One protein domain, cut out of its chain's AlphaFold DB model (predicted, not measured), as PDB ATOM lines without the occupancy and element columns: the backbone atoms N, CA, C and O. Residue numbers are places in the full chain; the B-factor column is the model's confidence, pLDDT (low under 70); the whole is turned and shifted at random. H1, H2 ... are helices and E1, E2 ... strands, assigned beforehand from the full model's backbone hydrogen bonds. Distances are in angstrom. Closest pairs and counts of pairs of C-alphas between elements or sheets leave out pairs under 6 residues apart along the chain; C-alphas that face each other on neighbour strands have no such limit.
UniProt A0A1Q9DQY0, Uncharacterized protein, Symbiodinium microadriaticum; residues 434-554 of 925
ATOM      1  N   GLU A 434      16.896 -20.919  -7.243       45.59
ATOM      2  CA  GLU A 434      16.709 -20.109  -8.450       45.59
ATOM      3  C   GLU A 434      15.375 -20.342  -9.178       45.59
ATOM      4  O   GLU A 434      14.860 -19.410  -9.788       45.59
ATOM      5  N   ALA A 435      14.710 -21.494  -9.038       49.66
ATOM      6  CA  ALA A 435      13.340 -21.650  -9.563       49.66
ATOM      7  C   ALA A 435      12.338 -20.712  -8.860       49.66
ATOM      8  O   ALA A 435      11.306 -20.331  -9.414       49.66
ATOM      9  N   GLY A 436      12.680 -20.267  -7.646       60.38
ATOM     10  CA  GLY A 436      11.965 -19.206  -6.948       60.38
ATOM     11  C   GLY A 436      12.076 -17.842  -7.639       60.38
ATOM     12  O   GLY A 436      11.131 -17.061  -7.531       60.38
ATOM     13  N   LEU A 437      13.164 -17.553  -8.376       62.50
ATOM     14  CA  LEU A 437      13.321 -16.284  -9.103       62.50
ATOM     15  C   LEU A 437      12.262 -16.125 -10.193       62.50
ATOM     16  O   LEU A 437      11.718 -15.036 -10.342       62.50
ATOM     17  N   GLU A 438      11.894 -17.196 -10.899       64.75
ATOM     18  CA  GLU A 438      10.829 -17.131 -11.911       64.75
ATOM     19  C   GLU A 438       9.469 -16.775 -11.334       64.75
ATOM     20  O   GLU A 438       8.614 -16.233 -12.036       64.75
ATOM     21  N   CYS A 439       9.243 -17.092 -10.063       70.56
ATOM     22  CA  CYS A 439       8.024 -16.743  -9.351       70.56
ATOM     23  C   CYS A 439       8.073 -15.324  -8.777       70.56
ATOM     24  O   CYS A 439       7.017 -14.783  -8.442       70.56
ATOM     25  N   GLN A 440       9.252 -14.689  -8.709       86.75
ATOM     26  CA  GLN A 440       9.369 -13.324  -8.211       86.75
ATOM     27  C   GLN A 440       8.732 -12.334  -9.202       86.75
ATOM     28  O   GLN A 440       9.164 -12.240 -10.356       86.75
ATOM     29  N   PRO A 441       7.738 -11.538  -8.760       86.75
ATOM     30  CA  PRO A 441       7.107 -10.524  -9.603       86.75
ATOM     31  C   PRO A 441       8.116  -9.524 -10.180       86.75
ATOM     32  O   PRO A 441       8.012  -9.137 -11.343       86.75
ATOM     33  N   ALA A 442       9.121  -9.150  -9.377       89.50
ATOM     34  CA  ALA A 442      10.174  -8.223  -9.770       89.50
ATOM     35  C   ALA A 442      10.976  -8.746 -10.968       89.50
ATOM     36  O   ALA A 442      11.159  -8.015 -11.935       89.50
ATOM     37  N   TRP A 443      11.361 -10.027 -10.954       92.44
ATOM     38  CA  TRP A 443      12.091 -10.635 -12.065       92.44
ATOM     39  C   TRP A 443      11.257 -10.651 -13.349       92.44
ATOM     40  O   TRP A 443      11.746 -10.246 -14.400       92.44
ATOM     41  N   ARG A 444       9.979 -11.055 -13.275       93.00
ATOM     42  CA  ARG A 444       9.085 -11.087 -14.450       93.00
ATOM     43  C   ARG A 444       8.868  -9.712 -15.046       93.00
ATOM     44  O   ARG A 444       8.859  -9.585 -16.269       93.00
ATOM     45  N   ARG A 445       8.689  -8.702 -14.186       93.12
ATOM     46  CA  ARG A 445       8.673  -7.307 -14.609       93.12
ATOM     47  C   ARG A 445       9.964  -7.053 -15.358       93.12
ATOM     48  O   ARG A 445       9.883  -6.978 -16.574       93.12
ATOM     49  N   ASP A 446      11.102  -7.054 -14.665       92.69
ATOM     50  CA  ASP A 446      12.428  -6.654 -15.150       92.69
ATOM     51  C   ASP A 446      12.843  -7.377 -16.452       92.69
ATOM     52  O   ASP A 446      13.357  -6.739 -17.377       92.69
ATOM     53  N   ALA A 447      12.501  -8.660 -16.596       93.94
ATOM     54  CA  ALA A 447      12.709  -9.443 -17.811       93.94
ATOM     55  C   ALA A 447      11.961  -8.871 -19.031       93.94
ATOM     56  O   ALA A 447      12.562  -8.699 -20.091       93.94
ATOM     57  N   ILE A 448      10.675  -8.518 -18.909       96.06
ATOM     58  CA  ILE A 448       9.873  -8.008 -20.041       96.06
ATOM     59  C   ILE A 448      10.420  -6.681 -20.570       96.06
ATOM     60  O   ILE A 448      10.386  -6.428 -21.773       96.06
ATOM     61  N   GLY A 449      10.965  -5.834 -19.704       95.00
ATOM     62  CA  GLY A 449      11.504  -4.531 -20.102       95.00
ATOM     63  C   GLY A 449      12.907  -4.636 -20.630       95.00
ATOM     64  O   GLY A 449      13.213  -3.944 -21.593       95.00
ATOM     65  N   ALA A 450      13.724  -5.540 -20.085       94.56
ATOM     66  CA  ALA A 450      14.989  -5.900 -20.710       94.56
ATOM     67  C   ALA A 450      14.753  -6.398 -22.145       94.56
ATOM     68  O   ALA A 450      15.404  -5.919 -23.069       94.56
ATOM     69  N   ILE A 451      13.755  -7.263 -22.355       96.69
ATOM     70  CA  ILE A 451      13.381  -7.761 -23.685       96.69
ATOM     71  C   ILE A 451      12.829  -6.636 -24.573       96.69
ATOM     72  O   ILE A 451      13.227  -6.517 -25.728       96.69
ATOM     73  N   SER A 452      11.945  -5.780 -24.054       95.88
ATOM     74  CA  SER A 452      11.382  -4.658 -24.816       95.88
ATOM     75  C   SER A 452      12.460  -3.651 -25.241       95.88
ATOM     76  O   SER A 452      12.446  -3.172 -26.375       95.88
ATOM     77  N   LEU A 453      13.426  -3.363 -24.364       94.88
ATOM     78  CA  LEU A 453      14.586  -2.531 -24.681       94.88
ATOM     79  C   LEU A 453      15.511  -3.221 -25.689       94.88
ATOM     80  O   LEU A 453      15.960  -2.570 -26.629       94.88
ATOM     81  N   ALA A 454      15.757  -4.524 -25.529       95.50
ATOM     82  CA  ALA A 454      16.592  -5.297 -26.440       95.50
ATOM     83  C   ALA A 454      16.012  -5.310 -27.859       95.50
ATOM     84  O   ALA A 454      16.729  -4.975 -28.795       95.50
ATOM     85  N   LEU A 455      14.714  -5.580 -28.031       95.38
ATOM     86  CA  LEU A 455      14.062  -5.558 -29.350       95.38
ATOM     87  C   LEU A 455      14.193  -4.198 -30.052       95.38
ATOM     88  O   LEU A 455      14.413  -4.144 -31.257       95.38
ATOM     89  N   ARG A 456      14.134  -3.094 -29.296       94.25
ATOM     90  CA  ARG A 456      14.334  -1.738 -29.839       94.25
ATOM     91  C   ARG A 456      15.792  -1.425 -30.172       94.25
ATOM     92  O   ARG A 456      16.048  -0.597 -31.041       94.25
ATOM     93  N   ALA A 457      16.736  -2.030 -29.456       95.00
ATOM     94  CA  ALA A 457      18.165  -1.812 -29.647       95.00
ATOM     95  C   ALA A 457      18.765  -2.712 -30.742       95.00
ATOM     96  O   ALA A 457      19.758  -2.340 -31.369       95.00
ATOM     97  N   VAL A 458      18.186  -3.894 -30.972       95.88
ATOM     98  CA  VAL A 458      18.668  -4.861 -31.962       95.88
ATOM     99  C   VAL A 458      18.357  -4.354 -33.371       95.88
ATOM    100  O   VAL A 458      17.202  -4.224 -33.779       95.88
ATOM    101  N   ALA A 459      19.416  -4.098 -34.141       94.56
ATOM    102  CA  ALA A 459      19.309  -3.717 -35.544       94.56
ATOM    103  C   ALA A 459      18.575  -4.792 -36.369       94.56
ATOM    104  O   ALA A 459      18.579  -5.974 -36.022       94.56
ATOM    105  N   ALA A 460      17.971  -4.398 -37.492       95.69
ATOM    106  CA  ALA A 460      17.381  -5.347 -38.435       95.69
ATOM    107  C   ALA A 460      18.429  -6.386 -38.881       95.69
ATOM    108  O   ALA A 460      19.537  -6.024 -39.271       95.69
ATOM    109  N   GLY A 461      18.084  -7.672 -38.801       96.25
ATOM    110  CA  GLY A 461      19.000  -8.788 -39.050       96.25
ATOM    111  C   GLY A 461      19.960  -9.108 -37.898       96.25
ATOM    112  O   GLY A 461      20.737 -10.047 -38.023       96.25
ATOM    113  N   GLY A 462      19.912  -8.368 -36.788       97.31
ATOM    114  CA  GLY A 462      20.722  -8.628 -35.602       97.31
ATOM    115  C   GLY A 462      20.251  -9.842 -34.803       97.31
ATOM    116  O   GLY A 462      19.111 -10.294 -34.934       97.31
ATOM    117  N   ASP A 463      21.137 -10.338 -33.944       97.56
ATOM    118  CA  ASP A 463      20.904 -11.502 -33.090       97.56
ATOM    119  C   ASP A 463      20.714 -11.084 -31.628       97.56
ATOM    120  O   ASP A 463      21.211 -10.044 -31.187       97.56
ATOM    121  N   MET A 464      20.007 -11.913 -30.862       97.50
ATOM    122  CA  MET A 464      19.763 -11.714 -29.439       97.50
ATOM    123  C   MET A 464      19.927 -13.032 -28.683       97.50
ATOM    124  O   MET A 464      19.361 -14.056 -29.058       97.50
ATOM    125  N   PHE A 465      20.672 -12.990 -27.582       96.62
ATOM    126  CA  PHE A 465      20.871 -14.120 -26.679       96.62
ATOM    127  C   PHE A 465      20.277 -13.761 -25.325       96.62
ATOM    128  O   PHE A 465      20.620 -12.724 -24.757       96.62
ATOM    129  N   LEU A 466      19.379 -14.600 -24.824       95.56
ATOM    130  CA  LEU A 466      18.698 -14.388 -23.556       95.56
ATOM    131  C   LEU A 466      18.887 -15.617 -22.675       95.56
ATOM    132  O   LEU A 466      18.577 -16.731 -23.087       95.56
ATOM    133  N   GLN A 467      19.378 -15.410 -21.459       93.81
ATOM    134  CA  GLN A 467      19.431 -16.458 -20.452       93.81
ATOM    135  C   GLN A 467      18.106 -16.470 -19.691       93.81
ATOM    136  O   GLN A 467      17.689 -15.452 -19.134       93.81
ATOM    137  N   LEU A 468      17.435 -17.614 -19.702       93.06
ATOM    138  CA  LEU A 468      16.201 -17.872 -18.982       93.06
ATOM    139  C   LEU A 468      16.479 -18.909 -17.883       93.06
ATOM    140  O   LEU A 468      17.149 -19.904 -18.152       93.06
ATOM    141  N   PRO A 469      15.974 -18.705 -16.659       89.94
ATOM    142  CA  PRO A 469      16.120 -19.680 -15.580       89.94
ATOM    143  C   PRO A 469      15.448 -21.021 -15.911       89.94
ATOM    144  O   PRO A 469      16.047 -22.064 -15.691       89.94
ATOM    145  N   SER A 470      14.245 -21.019 -16.491       89.88
ATOM    146  CA  SER A 470      13.561 -22.218 -16.974       89.88
ATOM    147  C   SER A 470      12.568 -21.905 -18.104       89.88
ATOM    148  O   SER A 470      12.255 -20.758 -18.440       89.88
ATOM    149  N   LEU A 471      12.036 -22.962 -18.717       92.38
ATOM    150  CA  LEU A 471      10.934 -22.896 -19.683       92.38
ATOM    151  C   LEU A 471       9.678 -23.625 -19.191       92.38
ATOM    152  O   LEU A 471       8.793 -23.951 -19.984       92.38
ATOM    153  N   LEU A 472       9.601 -23.908 -17.888       91.31
ATOM    154  CA  LEU A 472       8.497 -24.660 -17.292       91.31
ATOM    155  C   LEU A 472       7.265 -23.784 -17.041       91.31
ATOM    156  O   LEU A 472       6.148 -24.292 -16.944       91.31
ATOM    157  N   THR A 473       7.438 -22.462 -16.958       92.69
ATOM    158  CA  THR A 473       6.325 -21.540 -16.716       92.69
ATOM    159  C   THR A 473       5.648 -21.107 -18.015       92.69
ATOM    160  O   THR A 473       6.283 -20.868 -19.045       92.69
ATOM    161  N   ARG A 474       4.324 -20.906 -17.956       92.44
ATOM    162  CA  ARG A 474       3.553 -20.321 -19.071       92.44
ATOM    163  C   ARG A 474       4.053 -18.919 -19.435       92.44
ATOM    164  O   ARG A 474       3.945 -18.497 -20.584       92.44
ATOM    165  N   PHE A 475       4.612 -18.204 -18.461       94.56
ATOM    166  CA  PHE A 475       5.246 -16.911 -18.660       94.56
ATOM    167  C   PHE A 475       6.458 -17.011 -19.595       94.56
ATOM    168  O   PHE A 475       6.453 -16.369 -20.645       94.56
ATOM    169  N   THR A 476       7.460 -17.834 -19.265       94.62
ATOM    170  CA  THR A 476       8.684 -17.947 -20.076       94.62
ATOM    171  C   THR A 476       8.411 -18.582 -21.437       94.62
ATOM    172  O   THR A 476       8.902 -18.081 -22.447       94.62
ATOM    173  N   ALA A 477       7.528 -19.582 -21.515       93.69
ATOM    174  CA  ALA A 477       7.081 -20.125 -22.799       93.69
ATOM    175  C   ALA A 477       6.365 -19.071 -23.671       93.69
ATOM    176  O   ALA A 477       6.593 -19.000 -24.880       93.69
ATOM    177  N   GLY A 478       5.550 -18.201 -23.060       94.88
ATOM    178  CA  GLY A 478       4.914 -17.076 -23.744       94.88
ATOM    179  C   GLY A 478       5.914 -16.048 -24.273       94.88
ATOM    180  O   GLY A 478       5.757 -15.561 -25.391       94.88
ATOM    181  N   VAL A 479       6.978 -15.770 -23.516       95.31
ATOM    182  CA  VAL A 479       8.086 -14.914 -23.966       95.31
ATOM    183  C   VAL A 479       8.791 -15.510 -25.186       95.31
ATOM    184  O   VAL A 479       8.991 -14.801 -26.172       95.31
ATOM    185  N   VAL A 480       9.123 -16.806 -25.162       96.19
ATOM    186  CA  VAL A 480       9.749 -17.494 -26.309       96.19
ATOM    187  C   VAL A 480       8.857 -17.413 -27.548       96.19
ATOM    188  O   VAL A 480       9.346 -17.120 -28.640       96.19
ATOM    189  N   ALA A 481       7.546 -17.602 -27.385       94.81
ATOM    190  CA  ALA A 481       6.588 -17.481 -28.479       94.81
ATOM    191  C   ALA A 481       6.543 -16.072 -29.074       94.81
ATOM    192  O   ALA A 481       6.644 -15.926 -30.291       94.81
ATOM    193  N   LEU A 482       6.491 -15.032 -28.242       95.25
ATOM    194  CA  LEU A 482       6.574 -13.651 -28.720       95.25
ATOM    195  C   LEU A 482       7.880 -13.387 -29.478       95.25
ATOM    196  O   LEU A 482       7.867 -12.804 -30.560       95.25
ATOM    197  N   LEU A 483       9.016 -13.859 -28.967       96.25
ATOM    198  CA  LEU A 483      10.306 -13.675 -29.630       96.25
ATOM    199  C   LEU A 483      10.401 -14.435 -30.957       96.25
ATOM    200  O   LEU A 483      10.943 -13.897 -31.918       96.25
ATOM    201  N   SER A 484       9.774 -15.605 -31.076       95.69
ATOM    202  CA  SER A 484       9.718 -16.345 -32.344       95.69
ATOM    203  C   SER A 484       9.005 -15.604 -33.482       95.69
ATOM    204  O   SER A 484       9.274 -15.876 -34.646       95.69
ATOM    205  N   VAL A 485       8.152 -14.621 -33.166       94.94
ATOM    206  CA  VAL A 485       7.514 -13.745 -34.165       94.94
ATOM    207  C   VAL A 485       8.449 -12.617 -34.620       94.94
ATOM    208  O   VAL A 485       8.326 -12.120 -35.741       94.94
ATOM    209  N   ASN A 486       9.379 -12.196 -33.758       96.44
ATOM    210  CA  ASN A 486      10.300 -11.089 -34.031       96.44
ATOM    211  C   ASN A 486      11.570 -11.540 -34.748       96.44
ATOM    212  O   ASN A 486      12.219 -10.729 -35.396       96.44
ATOM    213  N   PHE A 487      11.938 -12.813 -34.647       97.31
ATOM    214  CA  PHE A 487      13.175 -13.340 -35.211       97.31
ATOM    215  C   PHE A 487      12.883 -14.405 -36.255       97.31
ATOM    216  O   PHE A 487      11.921 -15.160 -36.146       97.31
ATOM    217  N   ARG A 488      13.738 -14.490 -37.276       96.44
ATOM    218  CA  ARG A 488      13.614 -15.530 -38.305       96.44
ATOM    219  C   ARG A 488      13.817 -16.926 -37.713       96.44
ATOM    220  O   ARG A 488      13.251 -17.896 -38.217       96.44
ATOM    221  N   TRP A 489      14.644 -17.010 -36.675       95.75
ATOM    222  CA  TRP A 489      15.074 -18.253 -36.064       95.75
ATOM    223  C   TRP A 489      15.140 -18.132 -34.556       95.75
ATOM    224  O   TRP A 489      15.656 -17.148 -34.028       95.75
ATOM    225  N   VAL A 490      14.676 -19.175 -33.879       96.44
ATOM    226  CA  VAL A 490      14.793 -19.310 -32.433       96.44
ATOM    227  C   VAL A 490      15.288 -20.713 -32.117       96.44
ATOM    228  O   VAL A 490      14.761 -21.694 -32.640       96.44
ATOM    229  N   ALA A 491      16.309 -20.799 -31.272       97.38
ATOM    230  CA  ALA A 491      16.849 -22.047 -30.765       97.38
ATOM    231  C   ALA A 491      16.950 -22.001 -29.239       97.38
ATOM    232  O   ALA A 491      17.181 -20.947 -28.644       97.38
ATOM    233  N   LEU A 492      16.776 -23.165 -28.624       97.06
ATOM    234  CA  LEU A 492      16.922 -23.380 -27.193       97.06
ATOM    235  C   LEU A 492      18.137 -24.264 -26.937       97.06
ATOM    236  O   LEU A 492      18.325 -25.284 -27.605       97.06
ATOM    237  N   ALA A 493      18.951 -23.876 -25.964       95.12
ATOM    238  CA  ALA A 493      20.095 -24.646 -25.504       95.12
ATOM    239  C   ALA A 493      20.070 -24.741 -23.979       95.12
ATOM    240  O   ALA A 493      19.749 -23.773 -23.297       95.12
ATOM    241  N   HIS A 494      20.405 -25.909 -23.445       91.69
ATOM    242  CA  HIS A 494      20.543 -26.129 -22.009       91.69
ATOM    243  C   HIS A 494      22.025 -26.284 -21.675       91.69
ATOM    244  O   HIS A 494      22.734 -27.046 -22.339       91.69
ATOM    245  N   GLU A 495      22.509 -25.541 -20.685       85.81
ATOM    246  CA  GLU A 495      23.920 -25.567 -20.313       85.81
ATOM    247  C   GLU A 495      24.212 -26.765 -19.400       85.81
ATOM    248  O   GLU A 495      23.876 -26.767 -18.223       85.81
ATOM    249  N   THR A 496      24.856 -27.804 -19.939       74.31
ATOM    250  CA  THR A 496      25.174 -29.034 -19.187       74.31
ATOM    251  C   THR A 496      26.455 -28.942 -18.351       74.31
ATOM    252  O   THR A 496      26.748 -29.851 -17.580       74.31
ATOM    253  N   ILE A 497      27.256 -27.885 -18.530       59.88
ATOM    254  CA  ILE A 497      28.648 -27.813 -18.046       59.88
ATOM    255  C   ILE A 497      28.772 -27.007 -16.737       59.88
ATOM    256  O   ILE A 497      29.761 -27.151 -16.015       59.88
ATOM    257  N   SER A 498      27.781 -26.181 -16.387       53.25
ATOM    258  CA  SER A 498      27.805 -25.393 -15.150       53.25
ATOM    259  C   SER A 498      27.271 -26.205 -13.970       53.25
ATOM    260  O   SER A 498      26.121 -26.627 -13.957       53.25
ATOM    261  N   SER A 499      28.093 -26.371 -12.931       47.59
ATOM    262  CA  SER A 499      27.710 -26.964 -11.640       47.59
ATOM    263  C   SER A 499      26.716 -26.114 -10.834       47.59
ATOM    264  O   SER A 499      26.316 -26.509  -9.743       47.59
ATOM    265  N   ALA A 500      26.358 -24.929 -11.330       52.72
ATOM    266  CA  ALA A 500      25.338 -24.070 -10.754       52.72
ATOM    267  C   ALA A 500      24.193 -23.943 -11.765       52.72
ATOM    268  O   ALA A 500      24.374 -23.297 -12.792       52.72
ATOM    269  N   HIS A 501      23.087 -24.621 -11.437       63.28
ATOM    270  CA  HIS A 501      21.709 -24.479 -11.925       63.28
ATOM    271  C   HIS A 501      21.503 -24.418 -13.452       63.28
ATOM    272  O   HIS A 501      21.991 -23.527 -14.142       63.28
ATOM    273  N   GLY A 502      20.731 -25.381 -13.972       66.75
ATOM    274  CA  GLY A 502      20.422 -25.565 -15.391       66.75
ATOM    275  C   GLY A 502      19.701 -24.372 -16.020       66.75
ATOM    276  O   GLY A 502      18.482 -24.357 -16.151       66.75
ATOM    277  N   CYS A 503      20.459 -23.353 -16.419       87.12
ATOM    278  CA  CYS A 503      19.930 -22.226 -17.170       87.12
ATOM    279  C   CYS A 503      19.653 -22.640 -18.620       87.12
ATOM    280  O   CYS A 503      20.431 -23.361 -19.259       87.12
ATOM    281  N   VAL A 504      18.567 -22.106 -19.170       92.56
ATOM    282  CA  VAL A 504      18.201 -22.259 -20.574       92.56
ATOM    283  C   VAL A 504      18.622 -21.015 -21.349       92.56
ATOM    284  O   VAL A 504      18.181 -19.903 -21.076       92.56
ATOM    285  N   TRP A 505      19.449 -21.195 -22.368       95.62
ATOM    286  CA  TRP A 505      19.799 -20.153 -23.321       95.62
ATOM    287  C   TRP A 505      18.799 -20.130 -24.475       95.62
ATOM    288  O   TRP A 505      18.648 -21.102 -25.217       95.62
ATOM    289  N   LEU A 506      18.140 -18.990 -24.649       97.06
ATOM    290  CA  LEU A 506      17.321 -18.661 -25.806       97.06
ATOM    291  C   LEU A 506      18.169 -17.879 -26.814       97.06
ATOM    292  O   LEU A 506      18.592 -16.751 -26.557       97.06
ATOM    293  N   MET A 507      18.394 -18.475 -27.979       97.62
ATOM    294  CA  MET A 507      19.171 -17.900 -29.073       97.62
ATOM    295  C   MET A 507      18.208 -17.461 -30.176       97.62
ATOM    296  O   MET A 507      17.590 -18.293 -30.837       97.62
ATOM    297  N   CYS A 508      18.065 -16.156 -30.372       98.00
ATOM    298  CA  CYS A 508      17.210 -15.562 -31.391       98.00
ATOM    299  C   CYS A 508      18.089 -14.982 -32.503       98.00
ATOM    300  O   CYS A 508      18.950 -14.149 -32.228       98.00
ATOM    301  N   ASN A 509      17.893 -15.407 -33.751       97.81
ATOM    302  CA  ASN A 509      18.727 -14.984 -34.876       97.81
ATOM    303  C   ASN A 509      17.918 -14.274 -35.970       97.81
ATOM    304  O   ASN A 509      16.792 -14.669 -36.297       97.81
ATOM    305  N   SER A 510      18.529 -13.236 -36.547       96.88
ATOM    306  CA  SER A 510      17.982 -12.390 -37.611       96.88
ATOM    307  C   SER A 510      16.669 -11.687 -37.234       96.88
ATOM    308  O   SER A 510      15.584 -12.103 -37.651       96.88
ATOM    309  N   HIS A 511      16.761 -10.594 -36.472       97.19
ATOM    310  CA  HIS A 511      15.623  -9.747 -36.095       97.19
ATOM    311  C   HIS A 511      14.887  -9.196 -37.329       97.19
ATOM    312  O   HIS A 511      15.464  -8.494 -38.163       97.19
ATOM    313  N   VAL A 512      13.593  -9.489 -37.447       95.50
ATOM    314  CA  VAL A 512      12.731  -9.123 -38.581       95.50
ATOM    315  C   VAL A 512      12.041  -7.785 -38.301       95.50
ATOM    316  O   VAL A 512      10.811  -7.685 -38.215       95.50
ATOM    317  N   ALA A 513      12.852  -6.738 -38.148       90.56
ATOM    318  CA  ALA A 513      12.363  -5.396 -37.858       90.56
ATOM    319  C   ALA A 513      11.368  -4.914 -38.930       90.56
ATOM    320  O   ALA A 513      11.568  -5.090 -40.132       90.56
ATOM    321  N   GLY A 514      10.280  -4.280 -38.491       88.31
ATOM    322  CA  GLY A 514       9.283  -3.682 -39.383       88.31
ATOM    323  C   GLY A 514       8.176  -4.620 -39.879       88.31
ATOM    324  O   GLY A 514       7.196  -4.123 -40.435       88.31
ATOM    325  N   ASN A 515       8.256  -5.932 -39.628       93.62
ATOM    326  CA  ASN A 515       7.128  -6.835 -39.868       93.62
ATOM    327  C   ASN A 515       5.933  -6.445 -38.972       93.62
ATOM    328  O   ASN A 515       6.113  -6.070 -37.813       93.62
ATOM    329  N   LYS A 516       4.697  -6.558 -39.483       94.12
ATOM    330  CA  LYS A 516       3.467  -6.293 -38.713       94.12
ATOM    331  C   LYS A 516       3.423  -7.112 -37.418       94.12
ATOM    332  O   LYS A 516       3.061  -6.570 -36.379       94.12
ATOM    333  N   GLY A 517       3.841  -8.381 -37.473       91.38
ATOM    334  CA  GLY A 517       3.921  -9.255 -36.296       91.38
ATOM    335  C   GLY A 517       4.954  -8.789 -35.266       91.38
ATOM    336  O   GLY A 517       4.657  -8.757 -34.072       91.38
ATOM    337  N   ALA A 518       6.130  -8.353 -35.728       91.56
ATOM    338  CA  ALA A 518       7.180  -7.826 -34.860       91.56
ATOM    339  C   ALA A 518       6.724  -6.532 -34.163       91.56
ATOM    340  O   ALA A 518       6.707  -6.458 -32.939       91.56
ATOM    341  N   ARG A 519       6.181  -5.565 -34.920       93.88
ATOM    342  CA  ARG A 519       5.625  -4.316 -34.361       93.88
ATOM    343  C   ARG A 519       4.498  -4.559 -33.356       93.88
ATOM    344  O   ARG A 519       4.442  -3.895 -32.322       93.88
ATOM    345  N   ALA A 520       3.595  -5.498 -33.646       94.00
ATOM    346  CA  ALA A 520       2.520  -5.867 -32.726       94.00
ATOM    347  C   ALA A 520       3.081  -6.449 -31.420       94.00
ATOM    348  O   ALA A 520       2.625  -6.089 -30.337       94.00
ATOM    349  N   THR A 521       4.112  -7.287 -31.520       93.94
ATOM    350  CA  THR A 521       4.770  -7.889 -30.359       93.94
ATOM    351  C   THR A 521       5.545  -6.865 -29.533       93.94
ATOM    352  O   THR A 521       5.412  -6.846 -28.313       93.94
ATOM    353  N   GLU A 522       6.304  -5.972 -30.169       93.56
ATOM    354  CA  GLU A 522       6.993  -4.866 -29.492       93.56
ATOM    355  C   GLU A 522       6.007  -3.959 -28.744       93.56
ATOM    356  O   GLU A 522       6.258  -3.567 -27.602       93.56
ATOM    357  N   THR A 523       4.864  -3.657 -29.367       94.75
ATOM    358  CA  THR A 523       3.796  -2.848 -28.762       94.75
ATOM    359  C   THR A 523       3.160  -3.574 -27.577       94.75
ATOM    360  O   THR A 523       2.971  -2.973 -26.519       94.75
ATOM    361  N   LEU A 524       2.883  -4.874 -27.719       94.31
ATOM    362  CA  LEU A 524       2.356  -5.715 -26.644       94.31
ATOM    363  C   LEU A 524       3.325  -5.777 -25.458       94.31
ATOM    364  O   LEU A 524       2.903  -5.562 -24.327       94.31
ATOM    365  N   LEU A 525       4.616  -6.019 -25.700       94.62
ATOM    366  CA  LEU A 525       5.639  -6.070 -24.652       94.62
ATOM    367  C   LEU A 525       5.803  -4.720 -23.948       94.62
ATOM    368  O   LEU A 525       5.903  -4.681 -22.724       94.62
ATOM    369  N   ALA A 526       5.768  -3.611 -24.692       93.12
ATOM    370  CA  ALA A 526       5.803  -2.273 -24.107       93.12
ATOM    371  C   ALA A 526       4.567  -1.995 -23.232       93.12
ATOM    372  O   ALA A 526       4.696  -1.442 -22.138       93.12
ATOM    373  N   HIS A 527       3.379  -2.414 -23.681       94.00
ATOM    374  CA  HIS A 527       2.149  -2.283 -22.903       94.00
ATOM    375  C   HIS A 527       2.178  -3.152 -21.640       94.00
ATOM    376  O   HIS A 527       1.867  -2.671 -20.552       94.00
ATOM    377  N   LEU A 528       2.608  -4.410 -21.766       92.50
ATOM    378  CA  LEU A 528       2.757  -5.333 -20.644       92.50
ATOM    379  C   LEU A 528       3.761  -4.817 -19.622       92.50
ATOM    380  O   LEU A 528       3.468  -4.853 -18.435       92.50
ATOM    381  N   TRP A 529       4.902  -4.284 -20.059       94.19
ATOM    382  CA  TRP A 529       5.874  -3.664 -19.161       94.19
ATOM    383  C   TRP A 529       5.282  -2.482 -18.387       94.19
ATOM    384  O   TRP A 529       5.491  -2.381 -17.179       94.19
ATOM    385  N   SER A 530       4.519  -1.610 -19.060       93.19
ATOM    386  CA  SER A 530       3.824  -0.504 -18.390       93.19
ATOM    387  C   SER A 530       2.863  -1.033 -17.328       93.19
ATOM    388  O   SER A 530       2.917  -0.595 -16.188       93.19
ATOM    389  N   LYS A 531       2.038  -2.030 -17.669       93.00
ATOM    390  CA  LYS A 531       1.077  -2.620 -16.730       93.00
ATOM    391  C   LYS A 531       1.749  -3.347 -15.569       93.00
ATOM    392  O   LYS A 531       1.290  -3.222 -14.444       93.00
ATOM    393  N   LEU A 532       2.845  -4.059 -15.823       91.19
ATOM    394  CA  LEU A 532       3.642  -4.746 -14.804       91.19
ATOM    395  C   LEU A 532       4.275  -3.779 -13.796       91.19
ATOM    396  O   LEU A 532       4.540  -4.173 -12.665       91.19
ATOM    397  N   ARG A 533       4.541  -2.533 -14.201       90.81
ATOM    398  CA  ARG A 533       5.056  -1.489 -13.310       90.81
ATOM    399  C   ARG A 533       3.986  -0.963 -12.355       90.81
ATOM    400  O   ARG A 533       4.323  -0.633 -11.225       90.81
ATOM    401  N   ASP A 534       2.738  -0.924 -12.809       93.69
ATOM    402  CA  ASP A 534       1.598  -0.387 -12.055       93.69
ATOM    403  C   ASP A 534       0.924  -1.440 -11.153       93.69
ATOM    404  O   ASP A 534      -0.040  -1.141 -10.448       93.69
ATOM    405  N   LEU A 535       1.391  -2.693 -11.192       91.06
ATOM    406  CA  LEU A 535       0.839  -3.777 -10.388       91.06
ATOM    407  C   LEU A 535       1.197  -3.614  -8.897       91.06
ATOM    408  O   LEU A 535       2.353  -3.319  -8.586       91.06
ATOM    409  N   PRO A 536       0.247  -3.860  -7.969       92.38
ATOM    410  CA  PRO A 536       0.523  -3.858  -6.535       92.38
ATOM    411  C   PRO A 536       1.659  -4.815  -6.167       92.38
ATOM    412  O   PRO A 536       1.763  -5.913  -6.731       92.38
ATOM    413  N   GLU A 537       2.471  -4.439  -5.179       86.50
ATOM    414  CA  GLU A 537       3.510  -5.319  -4.644       86.50
ATOM    415  C   GLU A 537       2.910  -6.675  -4.233       86.50
ATOM    416  O   GLU A 537       1.872  -6.751  -3.578       86.50
ATOM    417  N   GLY A 538       3.537  -7.766  -4.684       84.25
ATOM    418  CA  GLY A 538       3.060  -9.135  -4.458       84.25
ATOM    419  C   GLY A 538       2.147  -9.706  -5.551       84.25
ATOM    420  O   GLY A 538       1.966 -10.923  -5.598       84.25
ATOM    421  N   THR A 539       1.633  -8.895  -6.481       88.62
ATOM    422  CA  THR A 539       0.914  -9.418  -7.658       88.62
ATOM    423  C   THR A 539       1.882  -9.764  -8.793       88.62
ATOM    424  O   THR A 539       2.798  -9.007  -9.102       88.62
ATOM    425  N   SER A 540       1.708 -10.937  -9.412       85.31
ATOM    426  CA  SER A 540       2.595 -11.454 -10.465       85.31
ATOM    427  C   SER A 540       1.805 -11.861 -11.701       85.31
ATOM    428  O   SER A 540       0.747 -12.484 -11.598       85.31
ATOM    429  N   VAL A 541       2.334 -11.567 -12.888       88.81
ATOM    430  CA  VAL A 541       1.732 -12.013 -14.151       88.81
ATOM    431  C   VAL A 541       2.117 -13.460 -14.412       88.81
ATOM    432  O   VAL A 541       3.287 -13.763 -14.627       88.81
ATOM    433  N   ALA A 542       1.132 -14.360 -14.399       89.75
ATOM    434  CA  ALA A 542       1.335 -15.794 -14.613       89.75
ATOM    435  C   ALA A 542       1.656 -16.171 -16.071       89.75
ATOM    436  O   ALA A 542       2.344 -17.162 -16.311       89.75
ATOM    437  N   GLN A 543       1.166 -15.399 -17.045       92.56
ATOM    438  CA  GLN A 543       1.354 -15.670 -18.472       92.56
ATOM    439  C   GLN A 543       1.314 -14.380 -19.299       92.56
ATOM    440  O   GLN A 543       0.563 -13.459 -18.988       92.56
ATOM    441  N   VAL A 544       2.123 -14.333 -20.359       92.69
ATOM    442  CA  VAL A 544       2.260 -13.178 -21.271       92.69
ATOM    443  C   VAL A 544       1.310 -13.295 -22.467       92.69
ATOM    444  O   VAL A 544       0.848 -12.298 -23.017       92.69
ATOM    445  N   LEU A 545       0.996 -14.533 -22.850       91.25
ATOM    446  CA  LEU A 545       0.052 -14.878 -23.902       91.25
ATOM    447  C   LEU A 545      -1.092 -15.703 -23.308       91.25
ATOM    448  O   LEU A 545      -0.854 -16.513 -22.408       91.25
ATOM    449  N   PRO A 546      -2.329 -15.532 -23.800       90.38
ATOM    450  CA  PRO A 546      -3.434 -16.383 -23.394       90.38
ATOM    451  C   PRO A 546      -3.200 -17.822 -23.862       90.38
ATOM    452  O   PRO A 546      -2.683 -18.072 -24.953       90.38
ATOM    453  N   GLU A 547      -3.645 -18.779 -23.051       84.38
ATOM    454  CA  GLU A 547      -3.493 -20.214 -23.318       84.38
ATOM    455  C   GLU A 547      -4.093 -20.634 -24.668       84.38
ATOM    456  O   GLU A 547      -3.552 -21.502 -25.348       84.38
ATOM    457  N   SER A 548      -5.160 -19.970 -25.118       87.69
ATOM    458  CA  SER A 548      -5.776 -20.208 -26.429       87.69
ATOM    459  C   SER A 548      -4.853 -19.896 -27.611       87.69
ATOM    460  O   SER A 548      -4.994 -20.506 -28.668       87.69
ATOM    461  N   VAL A 549      -3.911 -18.962 -27.452       84.19
ATOM    462  CA  VAL A 549      -2.913 -18.628 -28.478       84.19
ATOM    463  C   VAL A 549      -1.756 -19.617 -28.419       84.19
ATOM    464  O   VAL A 549      -1.365 -20.149 -29.453       84.19
ATOM    465  N   LEU A 550      -1.278 -19.938 -27.214       78.81
ATOM    466  CA  LEU A 550      -0.212 -20.926 -27.012       78.81
ATOM    467  C   LEU A 550      -0.614 -22.330 -27.494       78.81
ATOM    468  O   LEU A 550       0.201 -23.048 -28.063       78.81
ATOM    469  N   SER A 551      -1.882 -22.705 -27.312       76.88
ATOM    470  CA  SER A 551      -2.427 -24.006 -27.724       76.88
ATOM    471  C   SER A 551      -2.866 -24.067 -29.189       76.88
ATOM    472  O   SER A 551      -2.968 -25.159 -29.740       76.88
ATOM    473  N   ARG A 552      -3.124 -22.932 -29.853       74.56
ATOM    474  CA  ARG A 552      -3.483 -22.923 -31.283       74.56
ATOM    475  C   ARG A 552      -2.302 -23.234 -32.190       74.56
ATOM    476  O   ARG A 552      -2.503 -23.830 -33.241       74.56
ATOM    477  N   ASP A 553      -1.094 -22.889 -31.759       62.69
ATOM    478  CA  ASP A 553       0.153 -23.191 -32.468       62.69
ATOM    479  C   ASP A 553       0.753 -24.548 -32.038       62.69
ATOM    480  O   ASP A 553       1.962 -24.791 -32.120       62.69
ATOM    481  N   ALA A 554      -0.111 -25.451 -31.544       52.75
ATOM    482  CA  ALA A 554       0.245 -26.739 -30.950       52.75
ATOM    483  C   ALA A 554       1.038 -27.675 -31.871       52.75
ATOM    484  O   ALA A 554       1.533 -28.697 -31.395       52.75
TER     485      ALA A 554
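What this domain is: This is residues 434 to 554 of the 925 residues of an uncharacterized protein of Symbiodinium microadriaticum (UniProt A0A1Q9DQY0). A three-strand antiparallel sheet, in order E1 E3 E2, makes a wall with H2 and H3 side by side over one face, and H4 packs on both helices on their side away from the sheet. Short H1 sits before H2, and after H4 a long unnamed stretch folds back toward H3, where short H5 lies. The printed part has 121 residues, with five named helices and three named strands in the order H1 H2 E1 H3 E2 E3 H4 H5; the class is mixed. It is compact, with a radius of gyration of the C-alphas of 14.2 A and spans of 39 by 36 by 30 A.

Where its parts are: Find E3, residues 504 to 511, from C-alpha 504 at (18.201, -22.259, -20.574), 20.1 A long. E2 is residues 487 to 494, 19.8 A, and E1 residues 464 to 468. H2 is residues 441 to 457, 24.5 A; H3 474 to 486, 18.8 A; H4 516 to 533, 25.9 A. H1, residues 435 to 439, begins at (13.340, -21.650, -9.563); H5, residues 547 to 552, ends at (-3.483, -22.923, -31.283).

How they stand to each other: Look at N 466 and O 506, 2.9 A, between E1 and E3, and at N 491 and O 507, 2.8 A, in the hairpin E2 and E3. E1, H3, E2 form a split strand-helix-strand unit, E3 between its strands, with a right-handed crossover. H2 and H3 on the same face make two layers, helices over a sheet, at heights of 10.8 A and 9.9 A. H4 touches H2, C-alphas of Arg 445 and Leu 532 closest at 5.6 A, opposite ways at 36 degrees, only just steep. With residues 517 to 521 alone it touches H3, C-alphas of Asn 486 and Ala 518 closest at 4.6 A. H5 is close to but not clearly touching H3, C-alphas of Gly 478 and Leu 550 closest at 7.2 A. In H4 and H5 every O i to N i+4 pair is within hydrogen-bond range; H2 has 12 of 13, H3 8 of 9, H1 0 of 1 but 1 of 2 O i to N i+3.

The domain as a whole: The C-alphas of Ser 499 and Lys 516, farthest apart, are 41.8 A apart. The printed part has no cut; the link H4 to H5 is long, 13 residues. Confidence is under 70 at residues 434 to 438, 497 to 502 and 553 to 554.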